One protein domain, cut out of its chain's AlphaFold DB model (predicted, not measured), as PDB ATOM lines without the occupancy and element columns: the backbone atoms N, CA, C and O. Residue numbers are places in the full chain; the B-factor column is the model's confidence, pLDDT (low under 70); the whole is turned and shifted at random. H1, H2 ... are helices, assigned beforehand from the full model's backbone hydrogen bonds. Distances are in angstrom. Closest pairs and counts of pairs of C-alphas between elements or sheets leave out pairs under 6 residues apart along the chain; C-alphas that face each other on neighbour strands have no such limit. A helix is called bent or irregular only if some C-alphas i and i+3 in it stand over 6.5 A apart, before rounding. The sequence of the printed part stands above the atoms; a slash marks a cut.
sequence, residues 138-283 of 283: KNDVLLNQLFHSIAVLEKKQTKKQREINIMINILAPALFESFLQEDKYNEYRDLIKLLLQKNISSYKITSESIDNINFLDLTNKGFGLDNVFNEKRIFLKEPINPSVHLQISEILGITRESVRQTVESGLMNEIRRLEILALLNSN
ATOM      1  N   LYS A 138      49.020  33.923  20.865       95.56
ATOM      2  CA  LYS A 138      48.111  32.768  20.798       95.56
ATOM      3  C   LYS A 138      47.161  32.888  19.606       95.56
ATOM      4  O   LYS A 138      46.908  31.888  18.934       95.56
ATOM      5  N   ASN A 139      46.637  34.088  19.366       94.56
ATOM      6  CA  ASN A 139      45.755  34.334  18.234       94.56
ATOM      7  C   ASN A 139      46.529  34.332  16.913       94.56
ATOM      8  O   ASN A 139      46.078  33.714  15.954       94.56
ATOM      9  N   ASP A 140      47.727  34.923  16.888       96.88
ATOM     10  CA  ASP A 140      48.594  34.923  15.705       96.88
ATOM     11  C   ASP A 140      48.890  33.493  15.228       96.88
ATOM     12  O   ASP A 140      48.706  33.180  14.054       96.88
ATOM     13  N   VAL A 141      49.294  32.595  16.138       97.00
ATOM     14  CA  VAL A 141      49.560  31.181  15.809       97.00
ATOM     15  C   VAL A 141      48.318  30.504  15.229       97.00
ATOM     16  O   VAL A 141      48.417  29.800  14.223       97.00
ATOM     17  N   LEU A 142      47.148  30.727  15.835       97.69
ATOM     18  CA  LEU A 142      45.888  30.154  15.365       97.69
ATOM     19  C   LEU A 142      45.545  30.641  13.951       97.69
ATOM     20  O   LEU A 142      45.324  29.822  13.058       97.69
ATOM     21  N   LEU A 143      45.509  31.958  13.744       97.56
ATOM     22  CA  LEU A 143      45.121  32.559  12.471       97.56
ATOM     23  C   LEU A 143      46.086  32.166  11.351       97.56
ATOM     24  O   LEU A 143      45.646  31.712  10.295       97.56
ATOM     25  N   ASN A 144      47.393  32.259  11.598       98.06
ATOM     26  CA  ASN A 144      48.406  31.911  10.604       98.06
ATOM     27  C   ASN A 144      48.340  30.432  10.210       98.06
ATOM     28  O   ASN A 144      48.441  30.108   9.026       98.06
ATOM     29  N   GLN A 145      48.078  29.527  11.161       97.75
ATOM     30  CA  GLN A 145      47.895  28.110  10.847       97.75
ATOM     31  C   GLN A 145      46.630  27.855  10.010       97.75
ATOM     32  O   GLN A 145      46.648  27.013   9.104       97.75
ATOM     33  N   LEU A 146      45.534  28.575  10.279       97.75
ATOM     34  CA  LEU A 146      44.303  28.479   9.489       97.75
ATOM     35  C   LEU A 146      44.521  28.979   8.055       97.75
ATOM     36  O   LEU A 146      44.185  28.263   7.110       97.75
ATOM     37  N   PHE A 147      45.154  30.144   7.873       97.38
ATOM     38  CA  PHE A 147      45.465  30.679   6.542       97.38
ATOM     39  C   PHE A 147      46.453  29.808   5.767       97.38
ATOM     40  O   PHE A 147      46.257  29.581   4.571       97.38
ATOM     41  N   HIS A 148      47.458  29.243   6.440       97.00
ATOM     42  CA  HIS A 148      48.348  28.264   5.826       97.00
ATOM     43  C   HIS A 148      47.577  27.026   5.341       97.00
ATOM     44  O   HIS A 148      47.756  26.585   4.206       97.00
ATOM     45  N   SER A 149      46.669  26.497   6.167       98.00
ATOM     46  CA  SER A 149      45.853  25.326   5.814       98.00
ATOM     47  C   SER A 149      44.947  25.604   4.610       98.00
ATOM     48  O   SER A 149      44.870  24.780   3.696       98.00
ATOM     49  N   ILE A 150      44.326  26.789   4.563       97.56
ATOM     50  CA  ILE A 150      43.561  27.267   3.401       97.56
ATOM     51  C   ILE A 150      44.450  27.291   2.153       97.56
ATOM     52  O   ILE A 150      44.099  26.684   1.142       97.56
ATOM     53  N   ALA A 151      45.627  27.920   2.230       96.44
ATOM     54  CA  ALA A 151      46.545  28.024   1.098       96.44
ATOM     55  C   ALA A 151      47.011  26.647   0.585       96.44
ATOM     56  O   ALA A 151      47.105  26.436  -0.624       96.44
ATOM     57  N   VAL A 152      47.257  25.678   1.475       97.12
ATOM     58  CA  VAL A 152      47.613  24.299   1.093       97.12
ATOM     59  C   VAL A 152      46.473  23.604   0.347       97.12
ATOM     60  O   VAL A 152      46.730  22.895  -0.629       97.12
ATOM     61  N   LEU A 153      45.221  23.787   0.779       98.00
ATOM     62  CA  LEU A 153      44.057  23.228   0.083       98.00
ATOM     63  C   LEU A 153      43.876  23.865  -1.298       98.00
ATOM     64  O   LEU A 153      43.672  23.155  -2.280       98.00
ATOM     65  N   GLU A 154      44.021  25.185  -1.389       97.06
ATOM     66  CA  GLU A 154      43.946  25.919  -2.653       97.06
ATOM     67  C   GLU A 154      45.043  25.506  -3.645       97.06
ATOM     68  O   GLU A 154      44.744  25.292  -4.817       97.06
ATOM     69  N   LYS A 155      46.293  25.323  -3.188       95.12
ATOM     70  CA  LYS A 155      47.421  24.874  -4.033       95.12
ATOM     71  C   LYS A 155      47.193  23.480  -4.646       95.12
ATOM     72  O   LYS A 155      47.803  23.157  -5.661       95.12
ATOM     73  N   LYS A 156      46.323  22.649  -4.055       96.94
ATOM     74  CA  LYS A 156      45.965  21.314  -4.579       96.94
ATOM     75  C   LYS A 156      44.856  21.347  -5.633       96.94
ATOM     76  O   LYS A 156      44.586  20.318  -6.253       96.94
ATOM     77  N   GLN A 157      44.191  22.484  -5.821       97.81
ATOM     78  CA  GLN A 157      43.094  22.602  -6.772       97.81
ATOM     79  C   GLN A 157      43.613  22.527  -8.213       97.81
ATOM     80  O   GLN A 157      44.584  23.177  -8.593       97.81
ATOM     81  N   THR A 158      42.914  21.762  -9.049       97.19
ATOM     82  CA  THR A 158      43.075  21.844 -10.508       97.19
ATOM     83  C   THR A 158      42.717  23.246 -11.004       97.19
ATOM     84  O   THR A 158      41.985  23.972 -10.336       97.19
ATOM     85  N   LYS A 159      43.135  23.612 -12.225       94.94
ATOM     86  CA  LYS A 159      42.788  24.915 -12.821       94.94
ATOM     87  C   LYS A 159      41.282  25.218 -12.747       94.94
ATOM     88  O   LYS A 159      40.898  26.278 -12.267       94.94
ATOM     89  N   LYS A 160      40.433  24.256 -13.135       95.44
ATOM     90  CA  LYS A 160      38.966  24.392 -13.075       95.44
ATOM     91  C   LYS A 160      38.474  24.619 -11.642       95.44
ATOM     92  O   LYS A 160      37.631  25.478 -11.407       95.44
ATOM     93  N   GLN A 161      38.982  23.848 -10.678       97.81
ATOM     94  CA  GLN A 161      38.623  24.028  -9.269       97.81
ATOM     95  C   GLN A 161      39.072  25.399  -8.760       97.81
ATOM     96  O   GLN A 161      38.296  26.075  -8.095       97.81
ATOM     97  N   ARG A 162      40.275  25.849  -9.126       96.62
ATOM     98  CA  ARG A 162      40.797  27.154  -8.725       96.62
ATOM     99  C   ARG A 162      39.943  28.299  -9.265       96.62
ATOM    100  O   ARG A 162      39.580  29.189  -8.504       96.62
ATOM    101  N   GLU A 163      39.570  28.240 -10.541       96.12
ATOM    102  CA  GLU A 163      38.691  29.220 -11.191       96.12
ATOM    103  C   GLU A 163      37.309  29.294 -10.518       96.12
ATOM    104  O   GLU A 163      36.839  30.387 -10.201       96.12
ATOM    105  N   ILE A 164      36.686  28.150 -10.210       97.12
ATOM    106  CA  ILE A 164      35.406  28.118  -9.480       97.12
ATOM    107  C   ILE A 164      35.566  28.646  -8.044       97.12
ATOM    108  O   ILE A 164      34.712  29.400  -7.582       97.12
ATOM    109  N   ASN A 165      36.664  28.327  -7.352       96.88
ATOM    110  CA  ASN A 165      36.932  28.847  -6.007       96.88
ATOM    111  C   ASN A 165      37.080  30.378  -6.004       96.88
ATOM    112  O   ASN A 165      36.519  31.056  -5.144       96.88
ATOM    113  N   ILE A 166      37.772  30.937  -7.002       95.75
ATOM    114  CA  ILE A 166      37.894  32.391  -7.191       95.75
ATOM    115  C   ILE A 166      36.522  33.023  -7.408       95.75
ATOM    116  O   ILE A 166      36.226  34.050  -6.805       95.75
ATOM    117  N   MET A 167      35.656  32.407  -8.217       95.38
ATOM    118  CA  MET A 167      34.299  32.921  -8.408       95.38
ATOM    119  C   MET A 167      33.483  32.927  -7.123       95.38
ATOM    120  O   MET A 167      32.786  33.902  -6.862       95.38
ATOM    121  N   ILE A 168      33.581  31.877  -6.309       94.31
ATOM    122  CA  ILE A 168      32.907  31.829  -5.005       94.31
ATOM    123  C   ILE A 168      33.399  32.973  -4.121       94.31
ATOM    124  O   ILE A 168      32.590  33.669  -3.514       94.31
ATOM    125  N   ASN A 169      34.709  33.212  -4.094       93.00
ATOM    126  CA  ASN A 169      35.299  34.271  -3.283       93.00
ATOM    127  C   ASN A 169      35.057  35.686  -3.826       93.00
ATOM    128  O   ASN A 169      35.087  36.630  -3.045       93.00
ATOM    129  N   ILE A 170      34.787  35.851  -5.122       93.06
ATOM    130  CA  ILE A 170      34.370  37.135  -5.704       93.06
ATOM    131  C   ILE A 170      32.875  37.382  -5.469       93.06
ATOM    132  O   ILE A 170      32.491  38.491  -5.112       93.06
ATOM    133  N   LEU A 171      32.019  36.381  -5.670       91.25
ATOM    134  CA  LEU A 171      30.564  36.560  -5.622       91.25
ATOM    135  C   LEU A 171      30.005  36.527  -4.199       91.25
ATOM    136  O   LEU A 171      29.049  37.231  -3.901       91.25
ATOM    137  N   ALA A 172      30.588  35.699  -3.339       87.38
ATOM    138  CA  ALA A 172      30.170  35.535  -1.957       87.38
ATOM    139  C   ALA A 172      31.394  35.264  -1.070       87.38
ATOM    140  O   ALA A 172      31.546  34.147  -0.563       87.38
ATOM    141  N   PRO A 173      32.315  36.227  -0.891       84.88
ATOM    142  CA  PRO A 173      33.393  36.093   0.087       84.88
ATOM    143  C   PRO A 173      32.837  35.861   1.499       84.88
ATOM    144  O   PRO A 173      31.725  36.276   1.815       84.88
ATOM    145  N   ALA A 174      33.615  35.217   2.374       80.88
ATOM    146  CA  ALA A 174      33.175  34.852   3.732       80.88
ATOM    147  C   ALA A 174      32.725  36.047   4.603       80.88
ATOM    148  O   ALA A 174      32.107  35.846   5.644       80.88
ATOM    149  N   LEU A 175      33.029  37.271   4.171       72.81
ATOM    150  CA  LEU A 175      32.738  38.524   4.860       72.81
ATOM    151  C   LEU A 175      31.876  39.487   4.029       72.81
ATOM    152  O   LEU A 175      31.805  40.676   4.330       72.81
ATOM    153  N   PHE A 176      31.276  39.003   2.942       75.25
ATOM    154  CA  PHE A 176      30.593  39.860   1.977       75.25
ATOM    155  C   PHE A 176      29.463  40.679   2.618       75.25
ATOM    156  O   PHE A 176      29.441  41.897   2.480       75.25
ATOM    157  N   GLU A 177      28.593  40.018   3.390       66.00
ATOM    158  CA  GLU A 177      27.477  40.633   4.127       66.00
ATOM    159  C   GLU A 177      27.924  41.691   5.138       66.00
ATOM    160  O   GLU A 177      27.251  42.703   5.316       66.00
ATOM    161  N   SER A 178      29.057  41.468   5.805       65.94
ATOM    162  CA  SER A 178      29.539  42.362   6.857       65.94
ATOM    163  C   SER A 178      30.257  43.599   6.319       65.94
ATOM    164  O   SER A 178      30.418  44.560   7.066       65.94
ATOM    165  N   PHE A 179      30.708  43.586   5.057       67.31
ATOM    166  CA  PHE A 179      31.603  44.625   4.535       67.31
ATOM    167  C   PHE A 179      31.149  45.330   3.273       67.31
ATOM    168  O   PHE A 179      31.531  46.485   3.082       67.31
ATOM    169  N   LEU A 180      30.365  44.690   2.403       80.50
ATOM    170  CA  LEU A 180      29.863  45.374   1.220       80.50
ATOM    171  C   LEU A 180      28.490  45.970   1.508       80.50
ATOM    172  O   LEU A 180      27.482  45.271   1.509       80.50
ATOM    173  N   GLN A 181      28.458  47.280   1.733       82.38
ATOM    174  CA  GLN A 181      27.204  48.014   1.850       82.38
ATOM    175  C   GLN A 181      26.458  48.013   0.506       82.38
ATOM    176  O   GLN A 181      27.078  48.020  -0.560       82.38
ATOM    177  N   GLU A 182      25.122  48.005   0.548       86.06
ATOM    178  CA  GLU A 182      24.282  47.936  -0.657       86.06
ATOM    179  C   GLU A 182      24.566  49.078  -1.645       86.06
ATOM    180  O   GLU A 182      24.513  48.882  -2.861       86.06
ATOM    181  N   ASP A 183      24.943  50.258  -1.141       88.31
ATOM    182  CA  ASP A 183      25.323  51.412  -1.961       88.31
ATOM    183  C   ASP A 183      26.618  51.187  -2.761       88.31
ATOM    184  O   ASP A 183      26.875  51.943  -3.691       88.31
ATOM    185  N   LYS A 184      27.405  50.147  -2.442       91.38
ATOM    186  CA  LYS A 184      28.644  49.756  -3.144       91.38
ATOM    187  C   LYS A 184      28.459  48.626  -4.157       91.38
ATOM    188  O   LYS A 184      29.422  48.225  -4.818       91.38
ATOM    189  N   TYR A 185      27.252  48.073  -4.290       91.12
ATOM    190  CA  TYR A 185      26.994  46.935  -5.182       91.12
ATOM    191  C   TYR A 185      27.298  47.248  -6.648       91.12
ATOM    192  O   TYR A 185      27.780  46.375  -7.373       91.12
ATOM    193  N   ASN A 186      27.057  48.482  -7.093       92.38
ATOM    194  CA  ASN A 186      27.324  48.882  -8.474       92.38
ATOM    195  C   ASN A 186      28.829  48.990  -8.746       92.38
ATOM    196  O   ASN A 186      29.320  48.408  -9.713       92.38
ATOM    197  N   GLU A 187      29.585  49.638  -7.859       94.12
ATOM    198  CA  GLU A 187      31.041  49.751  -7.956       94.12
ATOM    199  C   GLU A 187      31.713  48.377  -7.931       94.12
ATOM    200  O   GLU A 187      32.662  48.133  -8.686       94.12
ATOM    201  N   TYR A 188      31.207  47.470  -7.090       94.25
ATOM    202  CA  TYR A 188      31.692  46.098  -7.020       94.25
ATOM    203  C   TYR A 188      31.373  45.319  -8.299       94.25
ATOM    204  O   TYR A 188      32.252  44.666  -8.864       94.25
ATOM    205  N   ARG A 189      30.148  45.443  -8.827       94.50
ATOM    206  CA  ARG A 189      29.758  44.842 -10.111       94.50
ATOM    207  C   ARG A 189      30.650  45.313 -11.254       94.50
ATOM    208  O   ARG A 189      31.087  44.495 -12.062       94.50
ATOM    209  N   ASP A 190      30.959  46.604 -11.305       94.81
ATOM    210  CA  ASP A 190      31.855  47.172 -12.312       94.81
ATOM    211  C   ASP A 190      33.275  46.605 -12.207       94.81
ATOM    212  O   ASP A 190      33.900  46.307 -13.228       94.81
ATOM    213  N   LEU A 191      33.780  46.410 -10.984       95.75
ATOM    214  CA  LEU A 191      35.067  45.748 -10.759       95.75
ATOM    215  C   LEU A 191      35.050  44.300 -11.278       95.75
ATOM    216  O   LEU A 191      35.985  43.889 -11.971       95.75
ATOM    217  N   ILE A 192      33.974  43.547 -11.017       95.81
ATOM    218  CA  ILE A 192      33.799  42.186 -11.549       95.81
ATOM    219  C   ILE A 192      33.799  42.203 -13.080       95.81
ATOM    220  O   ILE A 192      34.560  41.448 -13.687       95.81
ATOM    221  N   LYS A 193      33.015  43.080 -13.721       95.12
ATOM    222  CA  LYS A 193      32.982  43.203 -15.192       95.12
ATOM    223  C   LYS A 193      34.359  43.461 -15.788       95.12
ATOM    224  O   LYS A 193      34.705  42.887 -16.818       95.12
ATOM    225  N   LEU A 194      35.141  44.317 -15.138       94.56
ATOM    226  CA  LEU A 194      36.441  44.742 -15.637       94.56
ATOM    227  C   LEU A 194      37.499  43.630 -15.580       94.56
ATOM    228  O   LEU A 194      38.386  43.582 -16.438       94.56
ATOM    229  N   LEU A 195      37.424  42.752 -14.574       94.88
ATOM    230  CA  LEU A 195      38.503  41.810 -14.262       94.88
ATOM    231  C   LEU A 195      38.145  40.337 -14.474       94.88
ATOM    232  O   LEU A 195      39.028  39.555 -14.818       94.88
ATOM    233  N   LEU A 196      36.882  39.934 -14.325       93.50
ATOM    234  CA  LEU A 196      36.527  38.514 -14.244       93.50
ATOM    235  C   LEU A 196      36.898  37.732 -15.514       93.50
ATOM    236  O   LEU A 196      37.495  36.662 -15.420       93.50
ATOM    237  N   GLN A 197      36.634  38.292 -16.700       93.00
ATOM    238  CA  GLN A 197      37.008  37.662 -17.974       93.00
ATOM    239  C   GLN A 197      38.532  37.526 -18.141       93.00
ATOM    240  O   GLN A 197      38.994  36.558 -18.749       93.00
ATOM    241  N   LYS A 198      39.316  38.470 -17.599       90.31
ATOM    242  CA  LYS A 198      40.789  38.404 -17.614       90.31
ATOM    243  C   LYS A 198      41.304  37.326 -16.659       90.31
ATOM    244  O   LYS A 198      42.291  36.664 -16.961       90.31
ATOM    245  N   ASN A 199      40.624  37.133 -15.530       89.25
ATOM    246  CA  ASN A 199      40.994  36.141 -14.522       89.25
ATOM    247  C   ASN A 199      40.654  34.720 -14.975       89.25
ATOM    248  O   ASN A 199      41.410  33.791 -14.711       89.25
ATOM    249  N   ILE A 200      39.519  34.552 -15.656       89.88
ATOM    250  CA  ILE A 200      38.967  33.247 -16.010       89.88
ATOM    251  C   ILE A 200      38.785  33.154 -17.531       89.88
ATOM    252  O   ILE A 200      37.679  33.110 -18.065       89.88
ATOM    253  N   SER A 201      39.908  33.108 -18.247       85.88
ATOM    254  CA  SER A 201      39.937  33.097 -19.717       85.88
ATOM    255  C   SER A 201      39.432  31.798 -20.354       85.88
ATOM    256  O   SER A 201      39.163  31.763 -21.553       85.88
ATOM    257  N   SER A 202      39.281  30.728 -19.566       88.12
ATOM    258  CA  SER A 202      38.749  29.441 -20.028       88.12
ATOM    259  C   SER A 202      37.249  29.463 -20.342       88.12
ATOM    260  O   SER A 202      36.758  28.528 -20.973       88.12
ATOM    261  N   TYR A 203      36.537  30.518 -19.944       91.31
ATOM    262  CA  TYR A 203      35.106  30.678 -20.179       91.31
ATOM    263  C   TYR A 203      34.829  31.991 -20.905       91.31
ATOM    264  O   TYR A 203      35.556  32.975 -20.755       91.31
ATOM    265  N   LYS A 204      33.751  32.005 -21.691       92.00
ATOM    266  CA  LYS A 204      33.235  33.224 -22.309       92.00
ATOM    267  C   LYS A 204      32.207  33.840 -21.368       92.00
ATOM    268  O   LYS A 204      31.096  33.334 -21.266       92.00
ATOM    269  N   ILE A 205      32.590  34.930 -20.720       92.81
ATOM    270  CA  ILE A 205      31.773  35.653 -19.753       92.81
ATOM    271  C   ILE A 205      31.223  36.908 -20.431       92.81
ATOM    272  O   ILE A 205      31.968  37.685 -21.032       92.81
ATOM    273  N   THR A 206      29.909  37.108 -20.363       91.38
ATOM    274  CA  THR A 206      29.250  38.286 -20.944       91.38
ATOM    275  C   THR A 206      28.980  39.333 -19.871       91.38
ATOM    276  O   THR A 206      28.685  38.990 -18.725       91.38
ATOM    277  N   SER A 207      29.013  40.616 -20.237       90.88
ATOM    278  CA  SER A 207      28.636  41.697 -19.315       90.88
ATOM    279  C   SER A 207      27.217  41.514 -18.770       90.88
ATOM    280  O   SER A 207      27.013  41.690 -17.578       90.88
ATOM    281  N   GLU A 208      26.283  41.056 -19.612       92.19
ATOM    282  CA  GLU A 208      24.893  40.762 -19.235       92.19
ATOM    283  C   GLU A 208      24.797  39.722 -18.107       92.19
ATOM    284  O   GLU A 208      24.036  39.895 -17.159       92.19
ATOM    285  N   SER A 209      25.624  38.669 -18.144       92.81
ATOM    286  CA  SER A 209      25.646  37.666 -17.069       92.81
ATOM    287  C   SER A 209      26.103  38.241 -15.721       92.81
ATOM    288  O   SER A 209      25.672  37.777 -14.668       92.81
ATOM    289  N   ILE A 210      26.941  39.282 -15.751       94.25
ATOM    290  CA  ILE A 210      27.425  39.994 -14.563       94.25
ATOM    291  C   ILE A 210      26.406  41.054 -14.119       94.25
ATOM    292  O   ILE A 210      26.244  41.288 -12.923       94.25
ATOM    293  N   ASP A 211      25.681  41.672 -15.053       92.81
ATOM    294  CA  ASP A 211      24.575  42.596 -14.767       92.81
ATOM    295  C   ASP A 211      23.462  41.943 -13.950       92.81
ATOM    296  O   ASP A 211      22.916  42.562 -13.038       92.81
ATOM    297  N   ASN A 212      23.225  40.658 -14.191       90.38
ATOM    298  CA  ASN A 212      22.186  39.893 -13.515       90.38
ATOM    299  C   ASN A 212      22.586  39.354 -12.130       90.38
ATOM    300  O   ASN A 212      21.775  38.681 -11.500       90.38
ATOM    301  N   ILE A 213      23.800  39.629 -11.619       91.12
ATOM    302  CA  ILE A 213      24.180  39.171 -10.269       91.12
ATOM    303  C   ILE A 213      23.264  39.814  -9.229       91.12
ATOM    304  O   ILE A 213      23.260  41.040  -9.079       91.12
ATOM    305  N   ASN A 214      22.548  38.995  -8.469       87.81
ATOM    306  CA  ASN A 214      21.761  39.468  -7.340       87.81
ATOM    307  C   ASN A 214      22.556  39.310  -6.037       87.81
ATOM    308  O   ASN A 214      22.462  38.285  -5.367       87.81
ATOM    309  N   PHE A 215      23.336  40.331  -5.667       86.81
ATOM    310  CA  PHE A 215      24.121  40.308  -4.427       86.81
ATOM    311  C   PHE A 215      23.254  40.094  -3.190       86.81
ATOM    312  O   PHE A 215      23.668  39.364  -2.297       86.81
ATOM    313  N   LEU A 216      22.029  40.626  -3.190       82.75
ATOM    314  CA  LEU A 216      21.090  40.439  -2.095       82.75
ATOM    315  C   LEU A 216      20.671  38.965  -1.936       82.75
ATOM    316  O   LEU A 216      20.473  38.507  -0.821       82.75
ATOM    317  N   ASP A 217      20.571  38.185  -3.015       82.06
ATOM    318  CA  ASP A 217      20.278  36.740  -2.933       82.06
ATOM    319  C   ASP A 217      21.496  35.896  -2.538       82.06
ATOM    320  O   ASP A 217      21.345  34.775  -2.038       82.06
ATOM    321  N   LEU A 218      22.701  36.412  -2.794       80.69
ATOM    322  CA  LEU A 218      23.953  35.792  -2.364       80.69
ATOM    323  C   LEU A 218      24.204  36.031  -0.868       80.69
ATOM    324  O   LEU A 218      24.782  35.156  -0.222       80.69
ATOM    325  N   THR A 219      23.726  37.164  -0.343       68.44
ATOM    326  CA  THR A 219      23.807  37.578   1.068       68.44
ATOM    327  C   THR A 219      22.607  37.129   1.898       68.44
ATOM    328  O   THR A 219      22.688  36.947   3.107       68.44
ATOM    329  N   ASN A 220      21.432  36.974   1.291       58.00
ATOM    330  CA  ASN A 220      20.253  36.578   2.043       58.00
ATOM    331  C   ASN A 220      20.249  35.069   2.258       58.00
ATOM    332  O   ASN A 220      20.307  34.288   1.303       58.00
ATOM    333  N   LYS A 221      20.043  34.708   3.534       52.53
ATOM    334  CA  LYS A 221      19.907  33.375   4.156       52.53
ATOM    335  C   LYS A 221      21.171  32.983   4.910       52.53
ATOM    336  O   LYS A 221      22.148  32.651   4.271       52.53
ATOM    337  N   GLY A 222      21.112  32.927   6.242       52.75
ATOM    338  CA  GLY A 222      21.709  31.879   7.098       52.75
ATOM    339  C   GLY A 222      23.197  31.493   6.976       52.75
ATOM    340  O   GLY A 222      23.630  30.600   7.700       52.75
ATOM    341  N   PHE A 223      23.984  32.097   6.083       53.50
ATOM    342  CA  PHE A 223      25.309  31.611   5.677       53.50
ATOM    343  C   PHE A 223      26.442  32.609   5.975       53.50
ATOM    344  O   PHE A 223      27.606  32.211   5.944       53.50
ATOM    345  N   GLY A 224      26.124  33.863   6.325       58.47
ATOM    346  CA  GLY A 224      27.075  34.821   6.894       58.47
ATOM    347  C   GLY A 224      27.597  34.428   8.287       58.47
ATOM    348  O   GLY A 224      26.985  33.626   9.003       58.47
ATOM    349  N   LEU A 225      28.730  35.018   8.688       60.97
ATOM    350  CA  LEU A 225      29.380  34.815   9.999       60.97
ATOM    351  C   LEU A 225      28.425  34.989  11.186       60.97
ATOM    352  O   LEU A 225      28.498  34.231  12.155       60.97
ATOM    353  N   ASP A 226      27.500  35.940  11.087       58.03
ATOM    354  CA  ASP A 226      26.551  36.251  12.155       58.03
ATOM    355  C   ASP A 226      25.538  35.115  12.380       58.03
ATOM    356  O   ASP A 226      25.062  34.890  13.497       58.03
ATOM    357  N   ASN A 227      25.266  34.305  11.352       59.00
ATOM    358  CA  ASN A 227      24.306  33.207  11.440       59.00
ATOM    359  C   ASN A 227      24.867  31.945  12.099       59.00
ATOM    360  O   ASN A 227      24.091  31.135  12.614       59.00
ATOM    361  N   VAL A 228      26.194  31.794  12.172       59.59
ATOM    362  CA  VAL A 228      26.830  30.671  12.885       59.59
ATOM    363  C   VAL A 228      26.377  30.638  14.347       59.59
ATOM    364  O   VAL A 228      26.007  29.582  14.869       59.59
ATOM    365  N   PHE A 229      26.335  31.809  14.987       58.81
ATOM    366  CA  PHE A 229      25.878  31.947  16.368       58.81
ATOM    367  C   PHE A 229      24.355  31.993  16.483       58.81
ATOM    368  O   PHE A 229      23.804  31.351  17.382       58.81
ATOM    369  N   ASN A 230      23.668  32.689  15.568       58.19
ATOM    370  CA  ASN A 230      22.209  32.838  15.627       58.19
ATOM    371  C   ASN A 230      21.476  31.501  15.460       58.19
ATOM    372  O   ASN A 230      20.482  31.249  16.143       58.19
ATOM    373  N   GLU A 231      21.988  30.604  14.616       64.44
ATOM    374  CA  GLU A 231      21.378  29.293  14.383       64.44
ATOM    375  C   GLU A 231      21.890  28.200  15.340       64.44
ATOM    376  O   GLU A 231      21.484  27.041  15.224       64.44
ATOM    377  N   LYS A 232      22.775  28.543  16.294       66.00
ATOM    378  CA  LYS A 232      23.405  27.612  17.255       66.00
ATOM    379  C   LYS A 232      24.007  26.367  16.586       66.00
ATOM    380  O   LYS A 232      24.024  25.277  17.167       66.00
ATOM    381  N   ARG A 233      24.492  26.503  15.349       67.56
ATOM    382  CA  ARG A 233      25.068  25.383  14.601       67.56
ATOM    383  C   ARG A 233      26.489  25.134  15.084       67.56
ATOM    384  O   ARG A 233      27.379  25.943  14.864       67.56
ATOM    385  N   ILE A 234      26.712  23.968  15.688       74.62
ATOM    386  CA  ILE A 234      28.050  23.533  16.123       74.62
ATOM    387  C   ILE A 234      28.943  23.208  14.910       74.62
ATOM    388  O   ILE A 234      30.161  23.329  14.984       74.62
ATOM    389  N   PHE A 235      28.345  22.815  13.779       78.75
ATOM    390  CA  PHE A 235      29.064  22.497  12.547       78.75
ATOM    391  C   PHE A 235      28.279  22.918  11.298       78.75
ATOM    392  O   PHE A 235      27.100  22.591  11.142       78.75
ATOM    393  N   LEU A 236      28.954  23.609  10.378       80.31
ATOM    394  CA  LEU A 236      28.404  24.062   9.098       80.31
ATOM    395  C   LEU A 236      28.845  23.115   7.980       80.31
ATOM    396  O   LEU A 236      29.938  23.242   7.425       80.31
ATOM    397  N   LYS A 237      27.984  22.149   7.647       83.25
ATOM    398  CA  LYS A 237      28.288  21.128   6.632       83.25
ATOM    399  C   LYS A 237      28.564  21.730   5.246       83.25
ATOM    400  O   LYS A 237      29.534  21.345   4.599       83.25
ATOM    401  N   GLU A 238      27.737  22.674   4.814       86.50
ATOM    402  CA  GLU A 238      27.802  23.315   3.496       86.50
ATOM    403  C   GLU A 238      27.654  24.830   3.685       86.50
ATOM    404  O   GLU A 238      26.535  25.341   3.675       86.50
ATOM    405  N   PRO A 239      28.759  25.548   3.963       86.88
ATOM    406  CA  PRO A 239      28.715  26.993   4.180       86.88
ATOM    407  C   PRO A 239      28.541  27.805   2.886       86.88
ATOM    408  O   PRO A 239      28.239  28.991   2.957       86.88
ATOM    409  N   ILE A 240      28.741  27.209   1.707       89.19
ATOM    410  CA  ILE A 240      28.558  27.899   0.426       89.19
ATOM    411  C   ILE A 240      27.088  27.792   0.006       89.19
ATOM    412  O   ILE A 240      26.572  26.698  -0.231       89.19
ATOM    413  N   ASN A 241      26.415  28.941  -0.098       84.50
ATOM    414  CA  ASN A 241      24.993  29.013  -0.419       84.50
ATOM    415  C   ASN A 241      24.709  28.417  -1.819       84.50
ATOM    416  O   ASN A 241      25.363  28.794  -2.796       84.50
ATOM    417  N   PRO A 242      23.701  27.537  -1.977       88.81
ATOM    418  CA  PRO A 242      23.347  26.971  -3.277       88.81
ATOM    419  C   PRO A 242      22.958  27.996  -4.362       88.81
ATOM    420  O   PRO A 242      22.990  27.623  -5.542       88.81
ATOM    421  N   SER A 243      22.592  29.233  -3.995       89.94
ATOM    422  CA  SER A 243      22.409  30.367  -4.918       89.94
ATOM    423  C   SER A 243      23.723  30.785  -5.587       89.94
ATOM    424  O   SER A 243      23.727  31.103  -6.771       89.94
ATOM    425  N   VAL A 244      24.856  30.694  -4.877       92.19
ATOM    426  CA  VAL A 244      26.192  30.969  -5.439       92.19
ATOM    427  C   VAL A 244      26.487  29.992  -6.573       92.19
ATOM    428  O   VAL A 244      26.943  30.396  -7.638       92.19
ATOM    429  N   HIS A 245      26.156  28.708  -6.400       94.75
ATOM    430  CA  HIS A 245      26.348  27.712  -7.459       94.75
ATOM    431  C   HIS A 245      25.518  28.025  -8.709       94.75
ATOM    432  O   HIS A 245      25.993  27.808  -9.823       94.75
ATOM    433  N   LEU A 246      24.284  28.509  -8.526       94.25
ATOM    434  CA  LEU A 246      23.411  28.906  -9.630       94.25
ATOM    435  C   LEU A 246      24.001  30.112 -10.372       94.25
ATOM    436  O   LEU A 246      24.225  30.019 -11.577       94.25
ATOM    437  N   GLN A 247      24.364  31.171  -9.645       94.69
ATOM    438  CA  GLN A 247      24.936  32.383 -10.231       94.69
ATOM    439  C   GLN A 247      26.229  32.094 -11.009       94.69
ATOM    440  O   GLN A 247      26.414  32.579 -12.123       94.69
ATOM    441  N   ILE A 248      27.116  31.258 -10.457       96.00
ATOM    442  CA  ILE A 248      28.340  30.824 -11.147       96.00
ATOM    443  C   ILE A 248      28.001  30.084 -12.442       96.00
ATOM    444  O   ILE A 248      28.633  30.312 -13.472       96.00
ATOM    445  N   SER A 249      27.010  29.191 -12.396       96.44
ATOM    446  CA  SER A 249      26.621  28.386 -13.554       96.44
ATOM    447  C   SER A 249      26.087  29.243 -14.708       96.44
ATOM    448  O   SER A 249      26.439  28.995 -15.860       96.44
ATOM    449  N   GLU A 250      25.338  30.302 -14.388       95.44
ATOM    450  CA  GLU A 250      24.817  31.275 -15.354       95.44
ATOM    451  C   GLU A 250      25.936  32.126 -15.966       95.44
ATOM    452  O   GLU A 250      25.994  32.270 -17.185       95.44
ATOM    453  N   ILE A 251      26.867  32.623 -15.142       96.12
ATOM    454  CA  ILE A 251      28.009  33.433 -15.599       96.12
ATOM    455  C   ILE A 251      28.932  32.640 -16.531       96.12
ATOM    456  O   ILE A 251      29.427  33.172 -17.524       96.12
ATOM    457  N   LEU A 252      29.182  31.368 -16.214       95.31
ATOM    458  CA  LEU A 252      30.105  30.525 -16.978       95.31
ATOM    459  C   LEU A 252      29.448  29.762 -18.135       95.31
ATOM    460  O   LEU A 252      30.162  29.145 -18.929       95.31
ATOM    461  N   GLY A 253      28.114  29.743 -18.220       94.88
ATOM    462  CA  GLY A 253      27.384  28.946 -19.208       94.88
ATOM    463  C   GLY A 253      27.566  27.432 -19.028       94.88
ATOM    464  O   GLY A 253      27.647  26.695 -20.012       94.88
ATOM    465  N   ILE A 254      27.663  26.956 -17.781       95.88
ATOM    466  CA  ILE A 254      27.775  25.526 -17.439       95.88
ATOM    467  C   ILE A 254      26.615  25.083 -16.549       95.88
ATOM    468  O   ILE A 254      25.829  25.895 -16.077       95.88
ATOM    469  N   THR A 255      26.483  23.782 -16.283       97.38
ATOM    470  CA  THR A 255      25.417  23.289 -15.399       97.38
ATOM    471  C   THR A 255      25.722  23.579 -13.926       97.38
ATOM    472  O   THR A 255      26.859  23.437 -13.470       97.38
ATOM    473  N   ARG A 256      24.686  23.899 -13.138       97.44
ATOM    474  CA  ARG A 256      24.784  24.040 -11.671       97.44
ATOM    475  C   ARG A 256      25.365  22.795 -10.994       97.44
ATOM    476  O   ARG A 256      26.129  22.907 -10.041       97.44
ATOM    477  N   GLU A 257      25.037  21.612 -11.509       97.44
ATOM    478  CA  GLU A 257      25.568  20.341 -11.009       97.44
ATOM    479  C   GLU A 257      27.085  20.218 -11.237       97.44
ATOM    480  O   GLU A 257      27.803  19.781 -10.340       97.44
ATOM    481  N   SER A 258      27.604  20.692 -12.377       97.62
ATOM    482  CA  SER A 258      29.052  20.762 -12.630       97.62
ATOM    483  C   SER A 258      29.755  21.681 -11.627       97.62
ATOM    484  O   SER A 258      30.837  21.342 -11.137       97.62
ATOM    485  N   VAL A 259      29.137  22.817 -11.273       98.06
ATOM    486  CA  VAL A 259      29.659  23.717 -10.228       98.06
ATOM    487  C   VAL A 259      29.677  23.006  -8.876       98.06
ATOM    488  O   VAL A 259      30.731  22.941  -8.249       98.06
ATOM    489  N   ARG A 260      28.559  22.394  -8.461       97.69
ATOM    490  CA  ARG A 260      28.441  21.668  -7.182       97.69
ATOM    491  C   ARG A 260      29.487  20.556  -7.041       97.69
ATOM    492  O   ARG A 260      30.187  20.499  -6.034       97.69
ATOM    493  N   GLN A 261      29.652  19.717  -8.063       98.06
ATOM    494  CA  GLN A 261      30.664  18.651  -8.064       98.06
ATOM    495  C   GLN A 261      32.092  19.209  -7.997       98.06
ATOM    496  O   GLN A 261      32.976  18.620  -7.368       98.06
ATOM    497  N   THR A 262      32.335  20.363  -8.627       98.12
ATOM    498  CA  THR A 262      33.637  21.043  -8.561       98.12
ATOM    499  C   THR A 262      33.898  21.606  -7.159       98.12
ATOM    500  O   THR A 262      35.010  21.465  -6.656       98.12
ATOM    501  N   VAL A 263      32.878  22.163  -6.499       97.88
ATOM    502  CA  VAL A 263      32.932  22.638  -5.102       97.88
ATOM    503  C   VAL A 263      33.273  21.510  -4.133       97.88
ATOM    504  O   VAL A 263      34.143  21.673  -3.276       97.88
ATOM    505  N   GLU A 264      32.629  20.352  -4.292       97.12
ATOM    506  CA  GLU A 264      32.865  19.170  -3.455       97.12
ATOM    507  C   GLU A 264      34.261  18.587  -3.673       97.12
ATOM    508  O   GLU A 264      35.037  18.459  -2.726       97.12
ATOM    509  N   SER A 265      34.616  18.292  -4.927       97.94
ATOM    510  CA  SER A 265      35.922  17.709  -5.266       97.94
ATOM    511  C   SER A 265      37.098  18.661  -5.020       97.94
ATOM    512  O   SER A 265      38.216  18.201  -4.800       97.94
ATOM    513  N   GLY A 266      36.863  19.976  -5.054       98.00
ATOM    514  CA  GLY A 266      37.850  21.019  -4.763       98.00
ATOM    515  C   GLY A 266      37.934  21.418  -3.288       98.00
ATOM    516  O   GLY A 266      38.646  22.374  -2.979       98.00
ATOM    517  N   LEU A 267      37.203  20.728  -2.399       97.94
ATOM    518  CA  LEU A 267      37.165  20.959  -0.947       97.94
ATOM    519  C   LEU A 267      36.810  22.404  -0.545       97.94
ATOM    520  O   LEU A 267      37.212  22.880   0.516       97.94
ATOM    521  N   MET A 268      36.019  23.113  -1.355       97.50
ATOM    522  CA  MET A 268      35.750  24.544  -1.138       97.50
ATOM    523  C   MET A 268      34.887  24.797   0.103       97.50
ATOM    524  O   MET A 268      35.064  25.798   0.787       97.50
ATOM    525  N   ASN A 269      34.009  23.855   0.461       94.44
ATOM    526  CA  ASN A 269      33.277  23.916   1.729       94.44
ATOM    527  C   ASN A 269      34.210  23.807   2.950       94.44
ATOM    528  O   ASN A 269      33.920  24.401   3.984       94.44
ATOM    529  N   GLU A 270      35.319  23.064   2.843       96.00
ATOM    530  CA  GLU A 270      36.320  22.988   3.914       96.00
ATOM    531  C   GLU A 270      37.123  24.283   3.999       96.00
ATOM    532  O   GLU A 270      37.240  24.854   5.080       96.00
ATOM    533  N   ILE A 271      37.574  24.803   2.851       96.50
ATOM    534  CA  ILE A 271      38.220  26.119   2.765       96.50
ATOM    535  C   ILE A 271      37.335  27.184   3.423       96.50
ATOM    536  O   ILE A 271      37.786  27.887   4.323       96.50
ATOM    537  N   ARG A 272      36.049  27.238   3.062       93.56
ATOM    538  CA  ARG A 272      35.118  28.226   3.608       93.56
ATOM    539  C   ARG A 272      34.886  28.070   5.114       93.56
ATOM    540  O   ARG A 272      34.745  29.073   5.808       93.56
ATOM    541  N   ARG A 273      34.876  26.848   5.659       92.12
ATOM    542  CA  ARG A 273      34.819  26.642   7.120       92.12
ATOM    543  C   ARG A 273      36.054  27.201   7.824       92.12
ATOM    544  O   ARG A 273      35.907  27.843   8.861       92.12
ATOM    545  N   LEU A 274      37.243  26.963   7.269       94.50
ATOM    546  CA  LEU A 274      38.495  27.488   7.819       94.50
ATOM    547  C   LEU A 274      38.534  29.018   7.749       94.50
ATOM    548  O   LEU A 274      38.950  29.652   8.716       94.50
ATOM    549  N   GLU A 275      38.052  29.608   6.650       92.69
ATOM    550  CA  GLU A 275      37.906  31.061   6.509       92.69
ATOM    551  C   GLU A 275      36.982  31.616   7.596       92.69
ATOM    552  O   GLU A 275      37.389  32.491   8.354       92.69
ATOM    553  N   ILE A 276      35.774  31.059   7.741       89.00
ATOM    554  CA  ILE A 276      34.821  31.455   8.790       89.00
ATOM    555  C   ILE A 276      35.475  31.351  10.174       89.00
ATOM    556  O   ILE A 276      35.391  32.289  10.961       89.00
ATOM    557  N   LEU A 277      36.172  30.250  10.471       90.25
ATOM    558  CA  LEU A 277      36.838  30.061  11.757       90.25
ATOM    559  C   LEU A 277      37.934  31.107  12.008       90.25
ATOM    560  O   LEU A 277      38.012  31.641  13.115       90.25
ATOM    561  N   ALA A 278      38.756  31.427  11.006       92.88
ATOM    562  CA  ALA A 278      39.769  32.471  11.130       92.88
ATOM    563  C   ALA A 278      39.113  33.825  11.435       92.88
ATOM    564  O   ALA A 278      39.528  34.550  12.338       92.88
ATOM    565  N   LEU A 279      38.015  34.130  10.750       89.00
ATOM    566  CA  LEU A 279      37.308  35.398  10.889       89.00
ATOM    567  C   LEU A 279      36.600  35.531  12.239       89.00
ATOM    568  O   LEU A 279      36.657  36.597  12.848       89.00
ATOM    569  N   LEU A 280      36.034  34.449  12.775       86.50
ATOM    570  CA  LEU A 280      35.495  34.416  14.140       86.50
ATOM    571  C   LEU A 280      36.548  34.726  15.218       86.50
ATOM    572  O   LEU A 280      36.198  35.223  16.286       86.50
ATOM    573  N   ASN A 281      37.825  34.465  14.928       88.94
ATOM    574  CA  ASN A 281      38.953  34.727  15.825       88.94
ATOM    575  C   ASN A 281      39.725  36.015  15.468       88.94
ATOM    576  O   ASN A 281      40.775  36.282  16.039       88.94
ATOM    577  N   SER A 282      39.212  36.840  14.550       86.62
ATOM    578  CA  SER A 282      39.873  38.070  14.083       86.62
ATOM    579  C   SER A 282      39.331  39.341  14.762       86.62
ATOM    580  O   SER A 282      39.025  40.315  14.078       86.62
ATOM    581  N   ASN A 283      39.134  39.321  16.085       73.19
ATOM    582  CA  ASN A 283      38.642  40.486  16.845       73.19
ATOM    583  C   ASN A 283      39.765  41.435  17.263       73.19
ATOM    584  O   ASN A 283      40.866  40.932  17.584       73.19
TER     585      ASN A 283
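AT A GLANCE: This is residues 138 to 283 of the 283 residues of an uncharacterized protein of Acholeplasmataceae bacterium (UniProt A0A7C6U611). What shape do these atoms make? Three helices, H2, H8 and H9, cross one another steeply in a small core, and beside it the long H1 packs side by side on H10, the two running opposite ways, with H1 on the outside and H10 nearer the middle of the whole. Kinked H4 lies past H2 on the side away from H9, and the short H3, H5, H6 and H7 lie along the remaining border. What is it made of? The printed part has 146 residues with ten named helices, H1 to H10 in chain order, and no named strand; its class is all helix. It is compact, with a radius of gyration of the C-alphas of 15.3 A and spans of 45 by 35 by 25 A.

IN THESE COORDINATES: Where are the longest helices? H1, residues 138 to 155, starts at C-alpha 138 (48.111, 32.768, 20.798) and is 26.1 A long. H4, residues 182 to 199, is 24.7 A long and irregular, with C-alphas 194 and 197 7.5 A apart and a kink of 39 degrees near residue 193. Where are the others? H2 is residues 159 to 171, 18.4 A; H8 242 to 252, 15.7 A; H9 256 to 265, 14.3 A; and H10 268 to 280, 18.2 A, ending at C-alpha 280 (35.495, 34.416, 14.140). The short ones are H3, residues 176 to 179, H5, 207 to 211, H6, 215 to 219, and H7, 225 to 230.

HOW THE PARTS SIT: What touches H1? H10 does, at a shallow tilt of 18 degrees, opposite ways; the closest C-alphas, of Ile 150 and Ile 271, are 5.5 A apart. How do H2, H8 and H9 stand? H8, the hub, touches H2 at a steep tilt of 64 degrees, closest C-alphas Ile 168 and Val 244 at 6.8 A, and H9 at 69 degrees, only just steep, closest Ser 249 and Arg 256 at 5.1 A. H2 touches H9 with residues 160 to 165 alone, closest Gln 161 and Thr 262 at 5.9 A. What of H4 and the backbones? H4 touches H5, closest C-alphas Lys 193 and Ser 207 at 6.2 A, and is apart from H8. Every O i to N i+4 pair is within hydrogen-bond range in H1, H2, H5, H6, H8, H9 and H10, against 10 of 14 in H4 and 1 of 2 in H7; H3 is too short for one.

THE WHOLE: How far does it reach? The two C-alphas farthest apart, of Lys 138 and Glu 208, are 47.0 A apart. Is it unbroken and well determined? The printed part has no cut, and the link from H7 to H8, 11 residues, is long. The mean pLDDT of the printed part is 88.5, and residues 177 to 179 and 219 to 233 are under 70.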